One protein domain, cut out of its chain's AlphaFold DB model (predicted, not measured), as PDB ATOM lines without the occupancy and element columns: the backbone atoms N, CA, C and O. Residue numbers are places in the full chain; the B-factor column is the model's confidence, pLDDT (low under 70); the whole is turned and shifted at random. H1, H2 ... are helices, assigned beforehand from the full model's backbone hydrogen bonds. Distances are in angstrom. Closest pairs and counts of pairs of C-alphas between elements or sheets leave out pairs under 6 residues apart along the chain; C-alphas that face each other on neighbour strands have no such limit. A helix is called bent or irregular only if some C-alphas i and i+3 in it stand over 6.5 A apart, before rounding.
ATOM      1  N   TYR A  57     157.302 169.817 177.692       78.31
ATOM      2  CA  TYR A  57     156.733 171.145 177.385       78.31
ATOM      3  C   TYR A  57     157.508 172.302 178.045       78.31
ATOM      4  O   TYR A  57     156.958 173.384 178.268       78.31
ATOM      5  N   ARG A  58     158.783 172.086 178.416       72.94
ATOM      6  CA  ARG A  58     159.574 173.074 179.171       72.94
ATOM      7  C   ARG A  58     159.751 174.383 178.402       72.94
ATOM      8  O   ARG A  58     159.495 175.435 178.978       72.94
ATOM      9  N   THR A  59     160.134 174.318 177.124       71.88
ATOM     10  CA  THR A  59     160.339 175.496 176.263       71.88
ATOM     11  C   THR A  59     159.074 176.349 176.183       71.88
ATOM     12  O   THR A  59     159.123 177.552 176.411       71.88
ATOM     13  N   THR A  60     157.928 175.709 175.973       76.31
ATOM     14  CA  THR A  60     156.604 176.333 175.859       76.31
ATOM     15  C   THR A  60     156.175 177.004 177.158       76.31
ATOM     16  O   THR A  60     155.750 178.158 177.154       76.31
ATOM     17  N   ARG A  61     156.372 176.333 178.303       74.94
ATOM     18  CA  ARG A  61     156.156 176.951 179.618       74.94
ATOM     19  C   ARG A  61     157.070 178.158 179.820       74.94
ATOM     20  O   ARG A  61     156.602 179.189 180.289       74.94
ATOM     21  N   THR A  62     158.348 178.052 179.460       74.62
ATOM     22  CA  THR A  62     159.299 179.166 179.553       74.62
ATOM     23  C   THR A  62     158.906 180.335 178.646       74.62
ATOM     24  O   THR A  62     158.997 181.470 179.104       74.62
ATOM     25  N   LEU A  63     158.419 180.092 177.423       76.12
ATOM     26  CA  LEU A  63     157.920 181.136 176.521       76.12
ATOM     27  C   LEU A  63     156.753 181.906 177.150       76.12
ATOM     28  O   LEU A  63     156.847 183.123 177.303       76.12
ATOM     29  N   VAL A  64     155.687 181.202 177.547       72.12
ATOM     30  CA  VAL A  64     154.470 181.829 178.094       72.12
ATOM     31  C   VAL A  64     154.787 182.598 179.375       72.12
ATOM     32  O   VAL A  64     154.460 183.777 179.474       72.12
ATOM     33  N   VAL A  65     155.503 181.978 180.320       76.06
ATOM     34  CA  VAL A  65     155.891 182.634 181.582       76.06
ATOM     35  C   VAL A  65     156.772 183.861 181.325       76.06
ATOM     36  O   VAL A  65     156.579 184.890 181.970       76.06
ATOM     37  N   ARG A  66     157.710 183.801 180.365       76.25
ATOM     38  CA  ARG A  66     158.565 184.943 179.999       76.25
ATOM     39  C   ARG A  66     157.751 186.083 179.391       76.25
ATOM     40  O   ARG A  66     157.920 187.219 179.820       76.25
ATOM     41  N   GLN A  67     156.851 185.801 178.450       76.69
ATOM     42  CA  GLN A  67     156.012 186.831 177.834       76.69
ATOM     43  C   GLN A  67     155.036 187.463 178.842       76.69
ATOM     44  O   GLN A  67     154.946 188.688 178.912       76.69
ATOM     45  N   PHE A  68     154.389 186.671 179.705       79.00
ATOM     46  CA  PHE A  68     153.545 187.203 180.784       79.00
ATOM     47  C   PHE A  68     154.345 187.919 181.884       79.00
ATOM     48  O   PHE A  68     153.819 188.819 182.540       79.00
ATOM     49  N   ALA A  69     155.617 187.576 182.108       74.88
ATOM     50  CA  ALA A  69     156.512 188.372 182.951       74.88
ATOM     51  C   ALA A  69     156.823 189.735 182.307       74.88
ATOM     52  O   ALA A  69     156.632 190.756 182.960       74.88
ATOM     53  N   THR A  70     157.202 189.769 181.023       75.69
ATOM     54  CA  THR A  70     157.418 191.010 180.256       75.69
ATOM     55  C   THR A  70     156.176 191.911 180.268       75.69
ATOM     56  O   THR A  70     156.289 193.090 180.599       75.69
ATOM     57  N   TYR A  71     154.984 191.359 180.017       75.81
ATOM     58  CA  TYR A  71     153.711 192.087 180.101       75.81
ATOM     59  C   TYR A  71     153.434 192.657 181.505       75.81
ATOM     60  O   TYR A  71     153.096 193.834 181.640       75.81
ATOM     61  N   ARG A  72     153.625 191.860 182.570       82.06
ATOM     62  CA  ARG A  72     153.461 192.326 183.962       82.06
ATOM     63  C   ARG A  72     154.419 193.467 184.305       82.06
ATOM     64  O   ARG A  72     153.983 194.430 184.933       82.06
ATOM     65  N   SER A  73     155.681 193.376 183.883       77.06
ATOM     66  CA  SER A  73     156.678 194.435 184.080       77.06
ATOM     67  C   SER A  73     156.298 195.715 183.338       77.06
ATOM     68  O   SER A  73     156.283 196.776 183.953       77.06
ATOM     69  N   PHE A  74     155.903 195.621 182.061       78.69
ATOM     70  CA  PHE A  74     155.427 196.780 181.299       78.69
ATOM     71  C   PHE A  74     154.240 197.461 181.988       78.69
ATOM     72  O   PHE A  74     154.275 198.669 182.207       78.69
ATOM     73  N   ARG A  75     153.220 196.696 182.412       85.81
ATOM     74  CA  ARG A  75     152.062 197.245 183.137       85.81
ATOM     75  C   ARG A  75     152.488 197.987 184.407       85.81
ATOM     76  O   ARG A  75     152.034 199.101 184.647       85.81
ATOM     77  N   ALA A  76     153.349 197.373 185.222       77.81
ATOM     78  CA  ALA A  76     153.810 197.968 186.473       77.81
ATOM     79  C   ALA A  76     154.589 199.274 186.237       77.81
ATOM     80  O   ALA A  76     154.339 200.258 186.934       77.81
ATOM     81  N   ASN A  77     155.466 199.311 185.232       80.50
ATOM     82  CA  ASN A  77     156.206 200.517 184.870       80.50
ATOM     83  C   ASN A  77     155.283 201.617 184.323       80.50
ATOM     84  O   ASN A  77     155.328 202.737 184.815       80.50
ATOM     85  N   CYS A  78     154.396 201.284 183.379       78.00
ATOM     86  CA  CYS A  78     153.406 202.188 182.777       78.00
ATOM     87  C   CYS A  78     152.575 202.915 183.851       78.00
ATOM     88  O   CYS A  78     152.455 204.141 183.842       78.00
ATOM     89  N   LEU A  79     152.056 202.160 184.828       79.25
ATOM     90  CA  LEU A  79     151.297 202.697 185.960       79.25
ATOM     91  C   LEU A  79     152.173 203.513 186.928       79.25
ATOM     92  O   LEU A  79     151.706 204.508 187.479       79.25
ATOM     93  N   THR A  80     153.435 203.119 187.130       83.75
ATOM     94  CA  THR A  80     154.390 203.864 187.969       83.75
ATOM     95  C   THR A  80     154.717 205.220 187.347       83.75
ATOM     96  O   THR A  80     154.596 206.240 188.018       83.75
ATOM     97  N   ASP A  81     155.045 205.249 186.056       78.94
ATOM     98  CA  ASP A  81     155.352 206.471 185.314       78.94
ATOM     99  C   ASP A  81     154.139 207.407 185.237       78.94
ATOM    100  O   ASP A  81     154.287 208.614 185.427       78.94
ATOM    101  N   ALA A  82     152.929 206.868 185.043       74.38
ATOM    102  CA  ALA A  82     151.691 207.646 185.113       74.38
ATOM    103  C   ALA A  82     151.458 208.248 186.513       74.38
ATOM    104  O   ALA A  82     151.074 209.413 186.627       74.38
ATOM    105  N   ALA A  83     151.729 207.497 187.588       81.19
ATOM    106  CA  ALA A  83     151.640 208.015 188.952       81.19
ATOM    107  C   ALA A  83     152.671 209.128 189.215       81.19
ATOM    108  O   ALA A  83     152.310 210.189 189.726       81.19
ATOM    109  N   THR A  84     153.930 208.922 188.815       83.00
ATOM    110  CA  THR A  84     154.997 209.926 188.930       83.00
ATOM    111  C   THR A  84     154.677 211.186 188.125       83.00
ATOM    112  O   THR A  84     154.842 212.287 188.643       83.00
ATOM    113  N   ALA A  85     154.138 211.051 186.909       74.94
ATOM    114  CA  ALA A  85     153.695 212.178 186.089       74.94
ATOM    115  C   ALA A  85     152.681 213.069 186.830       74.94
ATOM    116  O   ALA A  85     152.868 214.284 186.917       74.94
ATOM    117  N   TYR A  86     151.636 212.480 187.424       79.56
ATOM    118  CA  TYR A  86     150.638 213.237 188.187       79.56
ATOM    119  C   TYR A  86     151.171 213.800 189.516       79.56
ATOM    120  O   TYR A  86     150.742 214.879 189.931       79.56
ATOM    121  N   GLU A  87     152.127 213.132 190.164       84.88
ATOM    122  CA  GLU A  87     152.819 213.660 191.349       84.88
ATOM    123  C   GLU A  87     153.696 214.873 191.021       84.88
ATOM    124  O   GLU A  87     153.667 215.857 191.762       84.88
ATOM    125  N   GLU A  88     154.423 214.859 189.900       82.06
ATOM    126  CA  GLU A  88     155.205 216.016 189.452       82.06
ATOM    127  C   GLU A  88     154.306 217.197 189.055       82.06
ATOM    128  O   GLU A  88     154.585 218.331 189.453       82.06
ATOM    129  N   ILE A  89     153.187 216.945 188.360       77.56
ATOM    130  CA  ILE A  89     152.163 217.967 188.068       77.56
ATOM    131  C   ILE A  89     151.648 218.591 189.376       77.56
ATOM    132  O   ILE A  89     151.651 219.815 189.530       77.56
ATOM    133  N   ALA A  90     151.272 217.764 190.357       83.75
ATOM    134  CA  ALA A  90     150.810 218.226 191.667       83.75
ATOM    135  C   ALA A  90     151.898 218.946 192.490       83.75
ATOM    136  O   ALA A  90     151.577 219.756 193.365       83.75
ATOM    137  N   GLY A  91     153.174 218.641 192.248       81.38
ATOM    138  CA  GLY A  91     154.322 219.316 192.853       81.38
ATOM    139  C   GLY A  91     154.608 220.691 192.245       81.38
ATOM    140  O   GLY A  91     155.009 221.598 192.971       81.38
ATOM    141  N   GLY A  92     154.365 220.864 190.941       78.88
ATOM    142  CA  GLY A  92     154.520 222.141 190.233       78.88
ATOM    143  C   GLY A  92     153.406 223.161 190.506       78.88
ATOM    144  O   GLY A  92     153.615 224.362 190.344       78.88
ATOM    145  N   MET A  93     152.230 222.705 190.949       81.00
ATOM    146  CA  MET A  93     151.080 223.555 191.275       81.00
ATOM    147  C   MET A  93     151.254 224.287 192.617       81.00
ATOM    148  O   MET A  93     151.182 223.682 193.691       81.00
ATOM    149  N   THR A  94     151.410 225.613 192.576       74.06
ATOM    150  CA  THR A  94     151.398 226.461 193.778       74.06
ATOM    151  C   THR A  94     149.966 226.660 194.282       74.06
ATOM    152  O   THR A  94     149.057 226.968 193.521       74.06
ATOM    153  N   ALA A  95     149.732 226.498 195.587       68.62
ATOM    154  CA  ALA A  95     148.394 226.587 196.188       68.62
ATOM    155  C   ALA A  95     147.913 228.044 196.386       68.62
ATOM    156  O   ALA A  95     147.459 228.410 197.468       68.62
ATOM    157  N   ALA A  96     148.078 228.890 195.365       65.31
ATOM    158  CA  ALA A  96     147.759 230.317 195.421       65.31
ATOM    159  C   ALA A  96     146.246 230.604 195.365       65.31
ATOM    160  O   ALA A  96     145.801 231.618 195.900       65.31
ATOM    161  N   ASP A  97     145.457 229.711 194.758       70.62
ATOM    162  CA  ASP A  97     143.997 229.797 194.720       70.62
ATOM    163  C   ASP A  97     143.308 228.424 194.866       70.62
ATOM    164  O   ASP A  97     143.922 227.354 194.782       70.62
ATOM    165  N   ALA A  98     141.995 228.461 195.115       65.88
ATOM    166  CA  ALA A  98     141.180 227.269 195.343       65.88
ATOM    167  C   ALA A  98     141.044 226.376 194.094       65.88
ATOM    168  O   ALA A  98     140.893 225.161 194.224       65.88
ATOM    169  N   ALA A  99     141.125 226.953 192.889       72.94
ATOM    170  CA  ALA A  99     141.060 226.203 191.637       72.94
ATOM    171  C   ALA A  99     142.316 225.334 191.455       72.94
ATOM    172  O   ALA A  99     142.214 224.128 191.218       72.94
ATOM    173  N   THR A 100     143.491 225.922 191.673       76.31
ATOM    174  CA  THR A 100     144.787 225.238 191.625       76.31
ATOM    175  C   THR A 100     144.906 224.210 192.751       76.31
ATOM    176  O   THR A 100     145.404 223.105 192.533       76.31
ATOM    177  N   GLN A 101     144.373 224.502 193.946       81.38
ATOM    178  CA  GLN A 101     144.291 223.518 195.031       81.38
ATOM    179  C   GLN A 101     143.417 222.305 194.657       81.38
ATOM    180  O   GLN A 101     143.816 221.170 194.927       81.38
ATOM    181  N   GLY A 102     142.271 222.519 194.000       80.88
ATOM    182  CA  GLY A 102     141.409 221.439 193.507       80.88
ATOM    183  C   GLY A 102     142.087 220.575 192.438       80.88
ATOM    184  O   GLY A 102     142.085 219.348 192.542       80.88
ATOM    185  N   GLN A 103     142.747 221.196 191.455       80.12
ATOM    186  CA  GLN A 103     143.515 220.489 190.416       80.12
ATOM    187  C   GLN A 103     144.683 219.679 190.998       80.12
ATOM    188  O   GLN A 103     144.927 218.539 190.589       80.12
ATOM    189  N   ARG A 104     145.368 220.229 192.007       82.31
ATOM    190  CA  ARG A 104     146.443 219.550 192.735       82.31
ATOM    191  C   ARG A 104     145.932 218.320 193.487       82.31
ATOM    192  O   ARG A 104     146.547 217.260 193.404       82.31
ATOM    193  N   GLN A 105     144.799 218.435 194.181       86.81
ATOM    194  CA  GLN A 105     144.169 217.302 194.872       86.81
ATOM    195  C   GLN A 105     143.696 216.218 193.895       86.81
ATOM    196  O   GLN A 105     143.942 215.039 194.144       86.81
ATOM    197  N   ALA A 106     143.096 216.599 192.761       84.25
ATOM    198  CA  ALA A 106     142.702 215.658 191.712       84.25
ATOM    199  C   ALA A 106     143.909 214.895 191.135       84.25
ATOM    200  O   ALA A 106     143.854 213.676 190.982       84.25
ATOM    201  N   SER A 107     145.026 215.588 190.893       80.88
ATOM    202  CA  SER A 107     146.272 214.975 190.410       80.88
ATOM    203  C   SER A 107     146.850 213.975 191.426       80.88
ATOM    204  O   SER A 107     147.199 212.855 191.061       80.88
ATOM    205  N   ILE A 108     146.864 214.317 192.721       86.00
ATOM    206  CA  ILE A 108     147.295 213.395 193.791       86.00
ATOM    207  C   ILE A 108     146.380 212.160 193.871       86.00
ATOM    208  O   ILE A 108     146.874 211.040 193.994       86.00
ATOM    209  N   ALA A 109     145.059 212.338 193.768       86.00
ATOM    210  CA  ALA A 109     144.101 211.231 193.791       86.00
ATOM    211  C   ALA A 109     144.261 210.291 192.579       86.00
ATOM    212  O   ALA A 109     144.187 209.068 192.728       86.00
ATOM    213  N   LEU A 110     144.549 210.839 191.393       84.00
ATOM    214  CA  LEU A 110     144.886 210.051 190.205       84.00
ATOM    215  C   LEU A 110     146.178 209.251 190.416       84.00
ATOM    216  O   LEU A 110     146.171 208.039 190.219       84.00
ATOM    217  N   ALA A 111     147.254 209.877 190.901       83.94
ATOM    218  CA  ALA A 111     148.507 209.175 191.196       83.94
ATOM    219  C   ALA A 111     148.326 208.027 192.205       83.94
ATOM    220  O   ALA A 111     148.837 206.924 192.001       83.94
ATOM    221  N   GLN A 112     147.539 208.249 193.264       89.62
ATOM    222  CA  GLN A 112     147.177 207.203 194.225       89.62
ATOM    223  C   GLN A 112     146.393 206.061 193.566       89.62
ATOM    224  O   GLN A 112     146.685 204.900 193.846       89.62
ATOM    225  N   THR A 113     145.463 206.372 192.658       87.69
ATOM    226  CA  THR A 113     144.686 205.376 191.898       87.69
ATOM    227  C   THR A 113     145.591 204.500 191.025       87.69
ATOM    228  O   THR A 113     145.459 203.278 191.025       87.69
ATOM    229  N   TYR A 114     146.567 205.090 190.329       83.56
ATOM    230  CA  TYR A 114     147.549 204.319 189.559       83.56
ATOM    231  C   TYR A 114     148.432 203.443 190.462       83.56
ATOM    232  O   TYR A 114     148.637 202.267 190.159       83.56
ATOM    233  N   ARG A 115     148.894 203.965 191.610       87.75
ATOM    234  CA  ARG A 115     149.674 203.185 192.589       87.75
ATOM    235  C   ARG A 115     148.893 201.994 193.153       87.75
ATOM    236  O   ARG A 115     149.475 200.921 193.295       87.75
ATOM    237  N   THR A 116     147.603 202.143 193.465       88.06
ATOM    238  CA  THR A 116     146.781 201.019 193.948       88.06
ATOM    239  C   THR A 116     146.529 199.984 192.851       88.06
ATOM    240  O   THR A 116     146.606 198.789 193.132       88.06
ATOM    241  N   ALA A 117     146.343 200.408 191.595       83.31
ATOM    242  CA  ALA A 117     146.163 199.509 190.450       83.31
ATOM    243  C   ALA A 117     147.388 198.618 190.143       83.31
ATOM    244  O   ALA A 117     147.231 197.520 189.608       83.31
ATOM    245  N   ILE A 118     148.613 199.034 190.505       83.44
ATOM    246  CA  ILE A 118     149.818 198.191 190.355       83.44
ATOM    247  C   ILE A 118     149.665 196.879 191.139       83.44
ATOM    248  O   ILE A 118     149.990 195.808 190.614       83.44
ATOM    249  N   ALA A 119     149.163 196.978 192.372       84.56
ATOM    250  CA  ALA A 119     149.104 195.893 193.348       84.56
ATOM    251  C   ALA A 119     147.699 195.283 193.523       84.56
ATOM    252  O   ALA A 119     147.511 194.483 194.439       84.56
ATOM    253  N   ASP A 120     146.727 195.646 192.677       88.00
ATOM    254  CA  ASP A 120     145.352 195.140 192.750       88.00
ATOM    255  C   ASP A 120     145.323 193.594 192.664       88.00
ATOM    256  O   ASP A 120     145.664 193.025 191.617       88.00
ATOM    257  N   PRO A 121     144.901 192.889 193.736       83.69
ATOM    258  CA  PRO A 121     144.845 191.431 193.747       83.69
ATOM    259  C   PRO A 121     143.884 190.854 192.703       83.69
ATOM    260  O   PRO A 121     144.142 189.763 192.195       83.69
ATOM    261  N   ALA A 122     142.797 191.559 192.365       87.69
ATOM    262  CA  ALA A 122     141.825 191.093 191.379       87.69
ATOM    263  C   ALA A 122     142.421 191.128 189.965       87.69
ATOM    264  O   ALA A 122     142.347 190.137 189.236       87.69
ATOM    265  N   LEU A 123     143.096 192.226 189.611       83.25
ATOM    266  CA  LEU A 123     143.819 192.358 188.346       83.25
ATOM    267  C   LEU A 123     144.970 191.344 188.231       83.25
ATOM    268  O   LEU A 123     145.134 190.697 187.195       83.25
ATOM    269  N   LEU A 124     145.749 191.156 189.301       80.81
ATOM    270  CA  LEU A 124     146.824 190.161 189.338       80.81
ATOM    271  C   LEU A 124     146.292 188.726 189.178       80.81
ATOM    272  O   LEU A 124     146.896 187.934 188.451       80.81
ATOM    273  N   ALA A 125     145.154 188.400 189.799       83.69
ATOM    274  CA  ALA A 125     144.496 187.105 189.646       83.69
ATOM    275  C   ALA A 125     143.949 186.887 188.224       83.69
ATOM    276  O   ALA A 125     144.115 185.797 187.673       83.69
ATOM    277  N   ALA A 126     143.358 187.914 187.602       84.75
ATOM    278  CA  ALA A 126     142.883 187.849 186.219       84.75
ATOM    279  C   ALA A 126     144.031 187.562 185.233       84.75
ATOM    280  O   ALA A 126     143.918 186.669 184.391       84.75
ATOM    281  N   ILE A 127     145.170 188.239 185.398       83.19
ATOM    282  CA  ILE A 127     146.357 188.038 184.554       83.19
ATOM    283  C   ILE A 127     146.973 186.650 184.776       83.19
ATOM    284  O   ILE A 127     147.360 185.991 183.815       83.19
ATOM    285  N   ALA A 128     147.012 186.152 186.016       82.88
ATOM    286  CA  ALA A 128     147.453 184.782 186.296       82.88
ATOM    287  C   ALA A 128     146.508 183.722 185.685       82.88
ATOM    288  O   ALA A 128     146.963 182.674 185.221       82.88
ATOM    289  N   ALA A 129     145.199 183.993 185.640       89.69
ATOM    290  CA  ALA A 129     144.227 183.129 184.974       89.69
ATOM    291  C   ALA A 129     144.408 183.127 183.443       89.69
ATOM    292  O   ALA A 129     144.348 182.059 182.832       89.69
ATOM    293  N   GLN A 130     144.697 184.283 182.834       89.38
ATOM    294  CA  GLN A 130     145.048 184.398 181.411       89.38
ATOM    295  C   GLN A 130     146.369 183.680 181.086       89.38
ATOM    296  O   GLN A 130     146.412 182.903 180.132       89.38
ATOM    297  N   GLU A 131     147.416 183.868 181.899       87.31
ATOM    298  CA  GLU A 131     148.709 183.170 181.778       87.31
ATOM    299  C   GLU A 131     148.507 181.649 181.786       87.31
ATOM    300  O   GLU A 131     149.014 180.939 180.916       87.31
ATOM    301  N   LYS A 132     147.686 181.146 182.720       88.56
ATOM    302  CA  LYS A 132     147.322 179.728 182.789       88.56
ATOM    303  C   LYS A 132     146.525 179.268 181.563       88.56
ATOM    304  O   LYS A 132     146.830 178.210 181.023       88.56
ATOM    305  N   ALA A 133     145.528 180.030 181.114       90.62
ATOM    306  CA  ALA A 133     144.702 179.662 179.962       90.62
ATOM    307  C   ALA A 133     145.526 179.560 178.665       90.62
ATOM    308  O   ALA A 133     145.370 178.602 177.907       90.62
ATOM    309  N   TRP A 134     146.453 180.496 178.442       89.75
ATOM    310  CA  TRP A 134     147.387 180.450 177.316       89.75
ATOM    311  C   TRP A 134     148.397 179.310 177.425       89.75
ATOM    312  O   TRP A 134     148.670 178.643 176.426       89.75
ATOM    313  N   LEU A 135     148.908 179.036 178.629       86.94
ATOM    314  CA  LEU A 135     149.779 177.890 178.880       86.94
ATOM    315  C   LEU A 135     149.069 176.565 178.567       86.94
ATOM    316  O   LEU A 135     149.637 175.719 177.878       86.94
ATOM    317  N   ASP A 136     147.828 176.395 179.027       89.19
ATOM    318  CA  ASP A 136     147.027 175.197 178.762       89.19
ATOM    319  C   ASP A 136     146.709 175.055 177.258       89.19
ATOM    320  O   ASP A 136     146.836 173.957 176.713       89.19
ATOM    321  N   ARG A 137     146.379 176.159 176.563       89.31
ATOM    322  CA  ARG A 137     146.140 176.188 175.104       89.31
ATOM    323  C   ARG A 137     147.380 175.766 174.310       89.31
ATOM    324  O   ARG A 137     147.276 174.910 173.431       89.31
ATOM    325  N   LEU A 138     148.547 176.327 174.624       85.00
ATOM    326  CA  LEU A 138     149.794 176.016 173.916       85.00
ATOM    327  C   LEU A 138     150.309 174.606 174.229       85.00
ATOM    328  O   LEU A 138     150.731 173.907 173.313       85.00
ATOM    329  N   ILE A 139     150.185 174.128 175.474       86.06
ATOM    330  CA  ILE A 139     150.495 172.729 175.815       86.06
ATOM    331  C   ILE A 139     149.546 171.756 175.091       86.06
ATOM    332  O   ILE A 139     149.970 170.667 174.711       86.06
ATOM    333  N   ALA A 140     148.278 172.118 174.873       87.19
ATOM    334  CA  ALA A 140     147.359 171.301 174.080       87.19
ATOM    335  C   ALA A 140     147.752 171.259 172.589       87.19
ATOM    336  O   ALA A 140     147.765 170.179 171.999       87.19
ATOM    337  N   ALA A 141     148.136 172.396 171.996       83.12
ATOM    338  CA  ALA A 141     148.649 172.447 170.624       83.12
ATOM    339  C   ALA A 141     149.936 171.613 170.462       83.12
ATOM    340  O   ALA A 141     150.037 170.789 169.553       83.12
ATOM    341  N   ASP A 142     150.874 171.750 171.400       82.12
ATOM    342  CA  ASP A 142     152.110 170.970 171.447       82.12
ATOM    343  C   ASP A 142     151.864 169.462 171.615       82.12
ATOM    344  O   ASP A 142     152.513 168.656 170.951       82.12
ATOM    345  N   ARG A 143     150.919 169.052 172.478       83.38
ATOM    346  CA  ARG A 143     150.515 167.640 172.626       83.38
ATOM    347  C   ARG A 143     150.021 167.062 171.312       83.38
ATOM    348  O   ARG A 143     150.398 165.947 170.961       83.38
ATOM    349  N   ASN A 144     149.195 167.814 170.590       82.12
ATOM    350  CA  ASN A 144     148.684 167.391 169.292       82.12
ATOM    351  C   ASN A 144     149.833 167.253 168.276       82.12
ATOM    352  O   ASN A 144     149.870 166.271 167.535       82.12
ATOM    353  N   ALA A 145     150.806 168.173 168.285       76.12
ATOM    354  CA  ALA A 145     151.995 168.098 167.432       76.12
ATOM    355  C   ALA A 145     152.876 166.880 167.767       76.12
ATOM    356  O   ALA A 145     153.226 166.110 166.872       76.12
ATOM    357  N   GLY A 146     153.166 166.646 169.051       76.56
ATOM    358  CA  GLY A 146     153.901 165.466 169.513       76.56
ATOM    359  C   GLY A 146     153.190 164.154 169.166       76.56
ATOM    360  O   GLY A 146     153.821 163.217 168.683       76.56
ATOM    361  N   ALA A 147     151.864 164.095 169.326       80.94
ATOM    362  CA  ALA A 147     151.059 162.931 168.955       80.94
ATOM    363  C   ALA A 147     151.073 162.661 167.439       80.94
ATOM    364  O   ALA A 147     151.201 161.507 167.030       80.94
ATOM    365  N   ALA A 148     151.005 163.703 166.602       74.69
ATOM    366  CA  ALA A 148     151.138 163.578 165.148       74.69
ATOM    367  C   ALA A 148     152.514 163.021 164.736       74.69
ATOM    368  O   ALA A 148     152.601 162.154 163.864       74.69
ATOM    369  N   VAL A 149     153.587 163.470 165.394       71.19
ATOM    370  CA  VAL A 149     154.958 162.995 165.143       71.19
ATOM    371  C   VAL A 149     155.137 161.550 165.618       71.19
ATOM    372  O   VAL A 149     155.659 160.722 164.867       71.19
ATOM    373  N   ALA A 150     154.625 161.200 166.800       72.81
ATOM    374  CA  ALA A 150     154.612 159.824 167.293       72.81
ATOM    375  C   ALA A 150     153.849 158.880 166.343       72.81
ATOM    376  O   ALA A 150     154.371 157.830 165.969       72.81
ATOM    377  N   ALA A 151     152.666 159.287 165.868       73.44
ATOM    378  CA  ALA A 151     151.868 158.527 164.903       73.44
ATOM    379  C   ALA A 151     152.561 158.358 163.537       73.44
ATOM    380  O   ALA A 151     152.318 157.369 162.850       73.44
ATOM    381  N   SER A 152     153.462 159.273 163.157       66.69
ATOM    382  CA  SER A 152     154.301 159.147 161.952       66.69
ATOM    383  C   SER A 152     155.491 158.179 162.098       66.69
ATOM    384  O   SER A 152     156.302 158.060 161.181       66.69
ATOM    385  N   GLY A 153     155.591 157.472 163.231       63.62
ATOM    386  CA  GLY A 153     156.605 156.449 163.506       63.62
ATOM    387  C   GLY A 153     157.605 156.812 164.607       63.62
ATOM    388  O   GLY A 153     158.505 156.020 164.874       63.62
ATOM    389  N   GLY A 154     157.488 157.991 165.239       53.62
ATOM    390  CA  GLY A 154     158.342 158.468 166.347       53.62
ATOM    391  C   GLY A 154     159.786 158.823 165.954       53.62
ATOM    392  O   GLY A 154     160.382 159.750 166.499       53.62
ATOM    393  N   ILE A 155     160.324 158.133 164.955       51.62
ATOM    394  CA  ILE A 155     161.564 158.432 164.253       51.62
ATOM    395  C   ILE A 155     161.194 158.448 162.771       51.62
ATOM    396  O   ILE A 155     161.225 157.412 162.107       51.62
ATOM    397  N   LEU A 156     160.823 159.620 162.241       49.59
ATOM    398  CA  LEU A 156     160.808 159.800 160.789       49.59
ATOM    399  C   LEU A 156     162.217 159.440 160.288       49.59
ATOM    400  O   LEU A 156     163.183 160.032 160.787       49.59
ATOM    401  N   PRO A 157     162.377 158.489 159.344       47.59
ATOM    402  CA  PRO A 157     163.679 158.226 158.747       47.59
ATOM    403  C   PRO A 157     164.258 159.555 158.258       47.59
ATOM    404  O   PRO A 157     163.526 160.334 157.652       47.59
ATOM    405  N   GLN A 158     165.547 159.832 158.488       51.41
ATOM    406  CA  GLN A 158     166.142 161.152 158.188       51.41
ATOM    407  C   GLN A 158     165.900 161.637 156.742       51.41
ATOM    408  O   GLN A 158     165.925 162.842 156.486       51.41
ATOM    409  N   LYS A 159     165.627 160.704 155.820       45.56
ATOM    410  CA  LYS A 159     165.380 160.925 154.386       45.56
ATOM    411  C   LYS A 159     163.895 160.892 153.970       45.56
ATOM    412  O   LYS A 159     163.608 161.062 152.792       45.56
ATOM    413  N   ALA A 160     162.954 160.663 154.890       47.44
ATOM    414  CA  ALA A 160     161.518 160.692 154.597       47.44
ATOM    415  C   ALA A 160     160.967 162.128 154.716       47.44
ATOM    416  O   ALA A 160     161.264 162.790 155.716       47.44
ATOM    417  N   PRO A 161     160.165 162.624 153.752       57.41
ATOM    418  CA  PRO A 161     159.553 163.946 153.858       57.41
ATOM    419  C   PRO A 161     158.691 164.041 155.122       57.41
ATOM    420  O   PRO A 161     158.039 163.069 155.519       57.41
ATOM    421  N   VAL A 162     158.700 165.207 155.773       63.03
ATOM    422  CA  VAL A 162     157.807 165.475 156.906       63.03
ATOM    423  C   VAL A 162     156.366 165.368 156.410       63.03
ATOM    424  O   VAL A 162     156.007 165.981 155.410       63.03
ATOM    425  N   SER A 163     155.541 164.555 157.072       66.94
ATOM    426  CA  SER A 163     154.176 164.320 156.595       66.94
ATOM    427  C   SER A 163     153.313 165.580 156.725       66.94
ATOM    428  O   SER A 163     153.437 166.329 157.698       66.94
ATOM    429  N   ASP A 164     152.352 165.754 155.812       71.00
ATOM    430  CA  ASP A 164     151.367 166.849 155.838       71.00
ATOM    431  C   ASP A 164     150.650 166.991 157.190       71.00
ATOM    432  O   ASP A 164     150.112 168.048 157.517       71.00
ATOM    433  N   VAL A 165     150.565 165.912 157.975       65.06
ATOM    434  CA  VAL A 165     149.970 165.921 159.319       65.06
ATOM    435  C   VAL A 165     150.904 166.611 160.315       65.06
ATOM    436  O   VAL A 165     150.460 167.496 161.049       65.06
ATOM    437  N   VAL A 166     152.198 166.274 160.314       68.06
ATOM    438  CA  VAL A 166     153.199 166.935 161.167       68.06
ATOM    439  C   VAL A 166     153.328 168.408 160.784       68.06
ATOM    440  O   VAL A 166     153.232 169.268 161.659       68.06
ATOM    441  N   GLN A 167     153.432 168.717 159.487       70.25
ATOM    442  CA  GLN A 167     153.556 170.095 159.008       70.25
ATOM    443  C   GLN A 167     152.336 170.952 159.388       70.25
ATOM    444  O   GLN A 167     152.504 172.038 159.944       70.25
ATOM    445  N   ARG A 168     151.103 170.464 159.172       69.69
ATOM    446  CA  ARG A 168     149.882 171.186 159.587       69.69
ATOM    447  C   ARG A 168     149.813 171.409 161.095       69.69
ATOM    448  O   ARG A 168     149.387 172.476 161.525       69.69
ATOM    449  N   THR A 169     150.244 170.439 161.899       68.56
ATOM    450  CA  THR A 169     150.171 170.574 163.361       68.56
ATOM    451  C   THR A 169     151.263 171.504 163.905       68.56
ATOM    452  O   THR A 169     151.019 172.247 164.853       68.56
ATOM    453  N   TRP A 170     152.434 171.555 163.260       69.94
ATOM    454  CA  TRP A 170     153.478 172.545 163.550       69.94
ATOM    455  C   TRP A 170     153.060 173.970 163.146       69.94
ATOM    456  O   TRP A 170     153.283 174.917 163.900       69.94
ATOM    457  N   LEU A 171     152.373 174.127 162.008       73.19
ATOM    458  CA  LEU A 171     151.761 175.401 161.615       73.19
ATOM    459  C   LEU A 171     150.713 175.862 162.640       73.19
ATOM    460  O   LEU A 171     150.800 176.996 163.101       73.19
ATOM    461  N   ALA A 172     149.806 174.982 163.077       70.00
ATOM    462  CA  ALA A 172     148.796 175.300 164.094       70.00
ATOM    463  C   ALA A 172     149.406 175.684 165.461       70.00
ATOM    464  O   ALA A 172     148.893 176.563 166.153       70.00
ATOM    465  N   ARG A 173     150.534 175.071 165.852       78.12
ATOM    466  CA  ARG A 173     151.316 175.491 167.031       78.12
ATOM    467  C   ARG A 173     151.839 176.921 166.870       78.12
ATOM    468  O   ARG A 173     151.715 177.724 167.790       78.12
ATOM    469  N   ASN A 174     152.433 177.240 165.724       75.38
ATOM    470  CA  ASN A 174     153.006 178.565 165.485       75.38
ATOM    471  C   ASN A 174     151.932 179.647 165.314       75.38
ATOM    472  O   ASN A 174     152.147 180.778 165.738       75.38
ATOM    473  N   GLU A 175     150.766 179.291 164.773       78.31
ATOM    474  CA  GLU A 175     149.568 180.130 164.777       78.31
ATOM    475  C   GLU A 175     149.145 180.458 166.216       78.31
ATOM    476  O   GLU A 175     149.045 181.632 166.555       78.31
ATOM    477  N   ALA A 176     149.055 179.464 167.109       74.44
ATOM    478  CA  ALA A 176     148.747 179.698 168.525       74.44
ATOM    479  C   ALA A 176     149.782 180.582 169.255       74.44
ATOM    480  O   ALA A 176     149.424 181.346 170.156       74.44
ATOM    481  N   ILE A 177     151.060 180.521 168.862       75.88
ATOM    482  CA  ILE A 177     152.104 181.435 169.361       75.88
ATOM    483  C   ILE A 177     151.897 182.858 168.806       75.88
ATOM    484  O   ILE A 177     152.023 183.831 169.549       75.88
ATOM    485  N   ALA A 178     151.547 182.999 167.524       75.81
ATOM    486  CA  ALA A 178     151.261 184.290 166.896       75.81
ATOM    487  C   ALA A 178     149.975 184.950 167.441       75.81
ATOM    488  O   ALA A 178     149.916 186.175 167.585       75.81
ATOM    489  N   GLU A 179     148.962 184.159 167.801       81.00
ATOM    490  CA  GLU A 179     147.770 184.641 168.504       81.00
ATOM    491  C   GLU A 179     148.124 185.180 169.900       81.00
ATOM    492  O   GLU A 179     147.631 186.244 170.270       81.00
ATOM    493  N   LEU A 180     149.003 184.502 170.654       82.12
ATOM    494  CA  LEU A 180     149.496 184.987 171.952       82.12
ATOM    495  C   LEU A 180     150.260 186.321 171.811       82.12
ATOM    496  O   LEU A 180     150.009 187.252 172.574       82.12
ATOM    497  N   GLU A 181     151.136 186.441 170.806       76.69
ATOM    498  CA  GLU A 181     151.817 187.693 170.412       76.69
ATOM    499  C   GLU A 181     150.823 188.831 170.141       76.69
ATOM    500  O   GLU A 181     150.983 189.951 170.627       76.69
ATOM    501  N   THR A 182     149.771 188.531 169.381       79.81
ATOM    502  CA  THR A 182     148.751 189.504 168.974       79.81
ATOM    503  C   THR A 182     147.906 189.940 170.169       79.81
ATOM    504  O   THR A 182     147.645 191.132 170.345       79.81
ATOM    505  N   TYR A 183     147.538 188.988 171.028       86.62
ATOM    506  CA  TYR A 183     146.823 189.230 172.273       86.62
ATOM    507  C   TYR A 183     147.622 190.136 173.221       86.62
ATOM    508  O   TYR A 183     147.137 191.201 173.606       86.62
ATOM    509  N   LEU A 184     148.872 189.775 173.539       78.50
ATOM    510  CA  LEU A 184     149.711 190.555 174.454       78.50
ATOM    511  C   LEU A 184     150.075 191.937 173.899       78.50
ATOM    512  O   LEU A 184     150.152 192.896 174.665       78.50
ATOM    513  N   ARG A 185     150.238 192.087 172.578       72.56
ATOM    514  CA  ARG A 185     150.415 193.408 171.953       72.56
ATOM    515  C   ARG A 185     149.153 194.267 172.064       72.56
ATOM    516  O   ARG A 185     149.261 195.461 172.329       72.56
ATOM    517  N   GLY A 186     147.970 193.671 171.906       75.38
ATOM    518  CA  GLY A 186     146.691 194.349 172.136       75.38
ATOM    519  C   GLY A 186     146.555 194.848 173.576       75.38
ATOM    520  O   GLY A 186     146.233 196.013 173.796       75.38
ATOM    521  N   GLU A 187     146.880 193.998 174.548       84.88
ATOM    522  CA  GLU A 187     146.917 194.332 175.978       84.88
ATOM    523  C   GLU A 187     147.921 195.460 176.296       84.88
ATOM    524  O   GLU A 187     147.570 196.435 176.960       84.88
ATOM    525  N   VAL A 188     149.155 195.388 175.775       73.50
ATOM    526  CA  VAL A 188     150.162 196.467 175.886       73.50
ATOM    527  C   VAL A 188     149.631 197.781 175.299       73.50
ATOM    528  O   VAL A 188     149.773 198.833 175.924       73.50
ATOM    529  N   GLY A 189     148.953 197.730 174.149       72.38
ATOM    530  CA  GLY A 189     148.306 198.889 173.534       72.38
ATOM    531  C   GLY A 189     147.185 199.498 174.386       72.38
ATOM    532  O   GLY A 189     147.084 200.722 174.467       72.38
ATOM    533  N   GLN A 190     146.378 198.672 175.063       81.06
ATOM    534  CA  GLN A 190     145.335 199.143 175.986       81.06
ATOM    535  C   GLN A 190     145.932 199.846 177.209       81.06
ATOM    536  O   GLN A 190     145.502 200.949 177.546       81.06
ATOM    537  N   TRP A 191     146.962 199.271 177.838       78.69
ATOM    538  CA  TRP A 191     147.649 199.929 178.956       78.69
ATOM    539  C   TRP A 191     148.345 201.221 178.526       78.69
ATOM    540  O   TRP A 191     148.255 202.219 179.237       78.69
ATOM    541  N   HIS A 192     148.939 201.264 177.330       73.69
ATOM    542  CA  HIS A 192     149.486 202.506 176.776       73.69
ATOM    543  C   HIS A 192     148.416 203.587 176.588       73.69
ATOM    544  O   HIS A 192     148.667 204.748 176.895       73.69
ATOM    545  N   ALA A 193     147.206 203.228 176.150       76.19
ATOM    546  CA  ALA A 193     146.092 204.172 176.044       76.19
ATOM    547  C   ALA A 193     145.606 204.698 177.414       76.19
ATOM    548  O   ALA A 193     145.046 205.790 177.480       76.19
ATOM    549  N   ILE A 194     145.848 203.956 178.501       78.12
ATOM    550  CA  ILE A 194     145.542 204.364 179.882       78.12
ATOM    551  C   ILE A 194     146.644 205.280 180.451       78.12
ATOM    552  O   ILE A 194     146.334 206.319 181.029       78.12
ATOM    553  N   CYS A 195     147.925 204.935 180.279       76.19
ATOM    554  CA  CYS A 195     149.052 205.708 180.830       76.19
ATOM    555  C   CYS A 195     149.438 206.922 179.963       76.19
ATOM    556  O   CYS A 195     149.888 207.944 180.482       76.19
ATOM    557  N   GLY A 196     149.272 206.828 178.640       72.06
ATOM    558  CA  GLY A 196     149.669 207.846 177.662       72.06
ATOM    559  C   GLY A 196     149.128 209.248 177.970       72.06
ATOM    560  O   GLY A 196     149.933 210.176 178.058       72.06
ATOM    561  N   PRO A 197     147.819 209.424 178.244       79.12
ATOM    562  CA  PRO A 197     147.250 210.722 178.614       79.12
ATOM    563  C   PRO A 197     147.899 211.371 179.847       79.12
ATOM    564  O   PRO A 197     147.973 212.599 179.920       79.12
ATOM    565  N   ALA A 198     148.415 210.581 180.798       69.38
ATOM    566  CA  ALA A 198     149.157 211.093 181.952       69.38
ATOM    567  C   ALA A 198     150.505 211.698 181.525       69.38
ATOM    568  O   ALA A 198     150.850 212.814 181.918       69.38
ATOM    569  N   ALA A 199     151.236 210.989 180.661       63.19
ATOM    570  CA  ALA A 199     152.512 211.444 180.121       63.19
ATOM    571  C   ALA A 199     152.354 212.664 179.190       63.19
ATOM    572  O   ALA A 199     153.178 213.577 179.219       63.19
ATOM    573  N   GLU A 200     151.267 212.738 178.413       74.25
ATOM    574  CA  GLU A 200     150.929 213.923 177.614       74.25
ATOM    575  C   GLU A 200     150.545 215.127 178.483       74.25
ATOM    576  O   GLU A 200     151.009 216.242 178.231       74.25
ATOM    577  N   SER A 201     149.769 214.905 179.549       71.62
ATOM    578  CA  SER A 201     149.425 215.949 180.523       71.62
ATOM    579  C   SER A 201     150.677 216.512 181.201       71.62
ATOM    580  O   SER A 201     150.822 217.730 181.325       71.62
ATOM    581  N   ALA A 202     151.630 215.648 181.570       56.31
ATOM    582  CA  ALA A 202     152.922 216.071 182.102       56.31
ATOM    583  C   ALA A 202     153.738 216.851 181.063       56.31
ATOM    584  O   ALA A 202     154.295 217.896 181.397       56.31
ATOM    585  N   ALA A 203     153.785 216.403 179.804       63.91
ATOM    586  CA  ALA A 203     154.470 217.113 178.719       63.91
ATOM    587  C   ALA A 203     153.929 218.535 178.488       63.91
ATOM    588  O   ALA A 203     154.716 219.445 178.224       63.91
ATOM    589  N   GLY A 204     152.617 218.741 178.646       72.56
ATOM    590  CA  GLY A 204     151.997 220.069 178.617       72.56
ATOM    591  C   GLY A 204     152.314 220.924 179.851       72.56
ATOM    592  O   GLY A 204     152.638 222.100 179.712       72.56
ATOM    593  N   ALA A 205     152.251 220.345 181.054       68.06
ATOM    594  CA  ALA A 205     152.378 221.084 182.316       68.06
ATOM    595  C   ALA A 205     153.828 221.360 182.765       68.06
ATOM    596  O   ALA A 205     154.084 222.356 183.439       68.06
ATOM    597  N   LEU A 206     154.780 220.487 182.419       65.62
ATOM    598  CA  LEU A 206     156.152 220.475 182.958       65.62
ATOM    599  C   LEU A 206     157.232 220.762 181.897       65.62
ATOM    600  O   LEU A 206     158.432 220.668 182.181       65.62
ATOM    601  N   GLY A 207     156.832 221.078 180.661       74.25
ATOM    602  CA  GLY A 207     157.744 221.382 179.557       74.25
ATOM    603  C   GLY A 207     158.758 220.259 179.309       74.25
ATOM    604  O   GLY A 207     158.385 219.101 179.130       74.25
ATOM    605  N   GLN A 208     160.057 220.584 179.321       64.62
ATOM    606  CA  GLN A 208     161.134 219.622 179.034       64.62
ATOM    607  C   GLN A 208     161.112 218.369 179.929       64.62
ATOM    608  O   GLN A 208     161.426 217.284 179.447       64.62
ATOM    609  N   ARG A 209     160.711 218.484 181.207       63.41
ATOM    610  CA  ARG A 209     160.615 217.321 182.109       63.41
ATOM    611  C   ARG A 209     159.494 216.372 181.699       63.41
ATOM    612  O   ARG A 209     159.720 215.176 181.563       63.41
ATOM    613  N   GLY A 210     158.315 216.912 181.409       57.19
ATOM    614  CA  GLY A 210     157.188 216.111 180.940       57.19
ATOM    615  C   GLY A 210     157.426 215.483 179.563       57.19
ATOM    616  O   GLY A 210     157.028 214.345 179.332       57.19
ATOM    617  N   GLN A 211     158.146 216.172 178.671       66.75
ATOM    618  CA  GLN A 211     158.587 215.597 177.393       66.75
ATOM    619  C   GLN A 211     159.522 214.392 177.597       66.75
ATOM    620  O   GLN A 211     159.403 213.405 176.875       66.75
ATOM    621  N   ALA A 212     160.402 214.422 178.606       62.81
ATOM    622  CA  ALA A 212     161.240 213.273 178.954       62.81
ATOM    623  C   ALA A 212     160.417 212.081 179.484       62.81
ATOM    624  O   ALA A 212     160.692 210.943 179.106       62.81
ATOM    625  N   ILE A 213     159.372 212.330 180.286       61.50
ATOM    626  CA  ILE A 213     158.432 211.287 180.739       61.50
ATOM    627  C   ILE A 213     157.680 210.682 179.543       61.50
ATOM    628  O   ILE A 213     157.651 209.462 179.394       61.50
ATOM    629  N   LYS A 214     157.143 211.509 178.632       66.44
ATOM    630  CA  LYS A 214     156.483 211.022 177.408       66.44
ATOM    631  C   LYS A 214     157.420 210.176 176.540       66.44
ATOM    632  O   LYS A 214     157.029 209.098 176.096       66.44
ATOM    633  N   ALA A 215     158.659 210.625 176.342       65.44
ATOM    634  CA  ALA A 215     159.664 209.869 175.600       65.44
ATOM    635  C   ALA A 215     160.006 208.526 176.270       65.44
ATOM    636  O   ALA A 215     160.175 207.531 175.568       65.44
ATOM    637  N   LYS A 216     160.064 208.470 177.610       67.12
ATOM    638  CA  LYS A 216     160.288 207.230 178.372       67.12
ATOM    639  C   LYS A 216     159.156 206.222 178.164       67.12
ATOM    640  O   LYS A 216     159.441 205.084 177.810       67.12
ATOM    641  N   VAL A 217     157.896 206.638 178.304       61.72
ATOM    642  CA  VAL A 217     156.731 205.741 178.159       61.72
ATOM    643  C   VAL A 217     156.630 205.164 176.737       61.72
ATOM    644  O   VAL A 217     156.458 203.955 176.577       61.72
ATOM    645  N   GLU A 218     156.817 205.982 175.694       67.44
ATOM    646  CA  GLU A 218     156.849 205.488 174.303       67.44
ATOM    647  C   GLU A 218     158.056 204.566 174.033       67.44
ATOM    648  O   GLU A 218     157.924 203.549 173.346       67.44
ATOM    649  N   ALA A 219     159.229 204.864 174.606       63.00
ATOM    650  CA  ALA A 219     160.405 204.002 174.487       63.00
ATOM    651  C   ALA A 219     160.214 202.648 175.194       63.00
ATOM    652  O   ALA A 219     160.612 201.618 174.650       63.00
ATOM    653  N   GLU A 220     159.576 202.620 176.369       64.62
ATOM    654  CA  GLU A 220     159.265 201.377 177.084       64.62
ATOM    655  C   GLU A 220     158.256 200.511 176.330       64.62
ATOM    656  O   GLU A 220     158.443 199.293 176.250       64.62
ATOM    657  N   LYS A 221     157.240 201.115 175.701       62.97
ATOM    658  CA  LYS A 221     156.330 200.402 174.794       62.97
ATOM    659  C   LYS A 221     157.094 199.772 173.629       62.97
ATOM    660  O   LYS A 221     157.014 198.559 173.441       62.97
ATOM    661  N   GLY A 222     157.877 200.562 172.888       54.66
ATOM    662  CA  GLY A 222     158.648 200.065 171.742       54.66
ATOM    663  C   GLY A 222     159.646 198.965 172.122       54.66
ATOM    664  O   GLY A 222     159.757 197.952 171.430       54.66
ATOM    665  N   ALA A 223     160.321 199.108 173.267       59.94
ATOM    666  CA  ALA A 223     161.212 198.084 173.809       59.94
ATOM    667  C   ALA A 223     160.460 196.801 174.205       59.94
ATOM    668  O   ALA A 223     160.954 195.703 173.950       59.94
ATOM    669  N   THR A 224     159.261 196.919 174.783       56.72
ATOM    670  CA  THR A 224     158.424 195.774 175.181       56.72
ATOM    671  C   THR A 224     157.895 195.023 173.960       56.72
ATOM    672  O   THR A 224     158.027 193.802 173.890       56.72
ATOM    673  N   GLU A 225     157.365 195.732 172.960       64.38
ATOM    674  CA  GLU A 225     156.917 195.143 171.690       64.38
ATOM    675  C   GLU A 225     158.074 194.429 170.964       64.38
ATOM    676  O   GLU A 225     157.913 193.298 170.497       64.38
ATOM    677  N   ALA A 226     159.270 195.028 170.952       58.84
ATOM    678  CA  ALA A 226     160.473 194.402 170.407       58.84
ATOM    679  C   ALA A 226     160.926 193.167 171.212       58.84
ATOM    680  O   ALA A 226     161.318 192.163 170.613       58.84
ATOM    681  N   GLN A 227     160.853 193.198 172.549       58.94
ATOM    682  CA  GLN A 227     161.202 192.059 173.407       58.94
ATOM    683  C   GLN A 227     160.236 190.882 173.253       58.94
ATOM    684  O   GLN A 227     160.696 189.740 173.216       58.94
ATOM    685  N   MET A 228     158.928 191.137 173.130       59.22
ATOM    686  CA  MET A 228     157.945 190.084 172.848       59.22
ATOM    687  C   MET A 228     158.265 189.425 171.497       59.22
ATOM    688  O   MET A 228     158.534 188.219 171.460       59.22
ATOM    689  N   ALA A 229     158.429 190.233 170.441       55.84
ATOM    690  CA  ALA A 229     158.779 189.754 169.102       55.84
ATOM    691  C   ALA A 229     160.121 189.003 169.059       55.84
ATOM    692  O   ALA A 229     160.281 188.058 168.283       55.84
ATOM    693  N   ALA A 230     161.095 189.391 169.887       53.22
ATOM    694  CA  ALA A 230     162.373 188.698 170.009       53.22
ATOM    695  C   ALA A 230     162.247 187.361 170.760       53.22
ATOM    696  O   ALA A 230     162.809 186.362 170.309       53.22
ATOM    697  N   ALA A 231     161.480 187.306 171.854       50.16
ATOM    698  CA  ALA A 231     161.210 186.068 172.589       50.16
ATOM    699  C   ALA A 231     160.482 185.035 171.710       50.16
ATOM    700  O   ALA A 231     160.812 183.848 171.748       50.16
ATOM    701  N   THR A 232     159.561 185.494 170.861       49.19
ATOM    702  CA  THR A 232     158.876 184.661 169.866       49.19
ATOM    703  C   THR A 232     159.833 184.155 168.789       49.19
ATOM    704  O   THR A 232     159.855 182.958 168.520       49.19
ATOM    705  N   ARG A 233     160.690 185.013 168.210       44.50
ATOM    706  CA  ARG A 233     161.706 184.573 167.231       44.50
ATOM    707  C   ARG A 233     162.667 183.540 167.823       44.50
ATOM    708  O   ARG A 233     162.941 182.542 167.167       44.50
ATOM    709  N   GLN A 234     163.096 183.722 169.074       41.97
ATOM    710  CA  GLN A 234     163.888 182.722 169.800       41.97
ATOM    711  C   GLN A 234     163.131 181.391 169.985       41.97
ATOM    712  O   GLN A 234     163.756 180.342 169.981       41.97
ATOM    713  N   SER A 235     161.797 181.394 170.091       41.00
ATOM    714  CA  SER A 235     160.999 180.162 170.239       41.00
ATOM    715  C   SER A 235     160.488 179.541 168.928       41.00
ATOM    716  O   SER A 235     160.027 178.396 168.954       41.00
ATOM    717  N   ILE A 236     160.519 180.279 167.815       39.53
ATOM    718  CA  ILE A 236     160.139 179.800 166.473       39.53
ATOM    719  C   ILE A 236     161.359 179.301 165.683       39.53
ATOM    720  O   ILE A 236     161.179 178.462 164.811       39.53
ATOM    721  N   ALA A 237     162.563 179.806 165.976       38.31
ATOM    722  CA  ALA A 237     163.782 179.526 165.209       38.31
ATOM    723  C   ALA A 237     164.997 179.123 166.072       38.31
ATOM    724  O   ALA A 237     166.141 179.329 165.653       38.31
ATOM    725  N   GLY A 238     164.799 178.668 167.316       34.50
ATOM    726  CA  GLY A 238     165.945 178.438 168.198       34.50
ATOM    727  C   GLY A 238     165.665 177.974 169.621       34.50
ATOM    728  O   GLY A 238     166.055 178.640 170.583       34.50
ATOM    729  N   GLY A 239     165.184 176.739 169.769       31.78
ATOM    730  CA  GLY A 239     165.464 175.937 170.966       31.78
ATOM    731  C   GLY A 239     166.955 175.568 171.092       31.78
ATOM    732  O   GLY A 239     167.277 174.392 171.219       31.78
ATOM    733  N   GLY A 240     167.864 176.549 171.030       30.14
ATOM    734  CA  GLY A 240     169.313 176.347 171.048       30.14
ATOM    735  C   GLY A 240     170.084 177.285 170.117       30.14
ATOM    736  O   GLY A 240     170.348 176.951 168.963       30.14
ATOM    737  N   ILE A 241     170.551 178.415 170.658       33.41
ATOM    738  CA  ILE A 241     171.718 179.125 170.108       33.41
ATOM    739  C   ILE A 241     172.861 178.096 169.956       33.41
ATOM    740  O   ILE A 241     173.056 177.275 170.855       33.41
ATOM    741  N   LEU A 242     173.601 178.150 168.838       32.81
ATOM    742  CA  LEU A 242     174.659 177.218 168.375       32.81
ATOM    743  C   LEU A 242     174.246 175.984 167.537       32.81
ATOM    744  O   LEU A 242     175.150 175.249 167.132       32.81
TER     745      LEU A 242
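This is residues 57 to 242 of the 410 residues of an uncharacterized protein of Sphingopyxis sp. QXT-31 (UniProt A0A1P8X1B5). A long rod of helices is built round the bent helix H4 and the helix H1 beside it, with H1, H3, H4a and H5 lengthwise in an up-and-down bundle, each running against the one before it. At one end of the rod the chain turns from H1 into H2, which folds back along residues 75 to 91 of H1 and runs away from that end, while the hairpin of H3 and H4a reaches the other end, where residues 155 to 161 stick out. The 186 printed residues include five named helices, H1 to H5 in chain order, and no named strand; the class is all helix. The whole is loose, with a radius of gyration of the C-alphas of 22.7 A and spans of 82 by 32 by 23 A.

H4, residues 164 to 205, was assigned as one helix by its hydrogen bonds but is bent, with C-alphas 194 and 197 6.7 A apart. Its arms, H4a at 164 to 194 and H4b at 197 to 205, stand at a steep tilt of 37 degrees, only just past shallow. H1, residues 58 to 92, is the hub, touching four other helices. With residues 71 to 78 alone it touches H4a, the same way at 11 degrees; the closest C-alphas, of Arg 75 and Trp 191, are 6.6 A apart. H5, residues 208 to 236, touches H1 at a shallow tilt of 4 degrees, opposite ways, closest at the C-alphas of Gln 67 and Met 228, 6.3 A. H4b and H5 form a hairpin, with the C-alphas of Ala 203 and Gly 210 closest at 3.7 A. H3, residues 121 to 151, forms a hairpin with H4a, closest at the C-alphas of Ala 145 and Thr 169, 5.1 A. H2, residues 98 to 118, forms a hairpin with H1, closest at the C-alphas of Ala 83 and Ala 111, 4.0 A. H2 is apart from H4a, H4b and H5. In H1, H2, H3, H4a, H4b and H5 every O i to N i+4 pair is within hydrogen-bond range.

H4a is 44.9 A long from first to last C-alpha and H4b 12.1 A. H1 measures 50.6 A from C-alpha 58 at (159.574, 173.074, 179.171). H2 measures 30.7 A and H3 44.3 A. H5 measures 41.8 A and ends at C-alpha 236, (160.139, 179.800, 166.473).

The C-alphas farthest apart, of Asp 97 and Lys 159, are 82.6 A apart. The printed part has no cut. The link from H3 to H4, residues 152 to 163, is long; the other links are tight. The mean pLDDT of the printed part is 72.4, and 61 residues are under 70, among them 152 to 163 and 208 to 242.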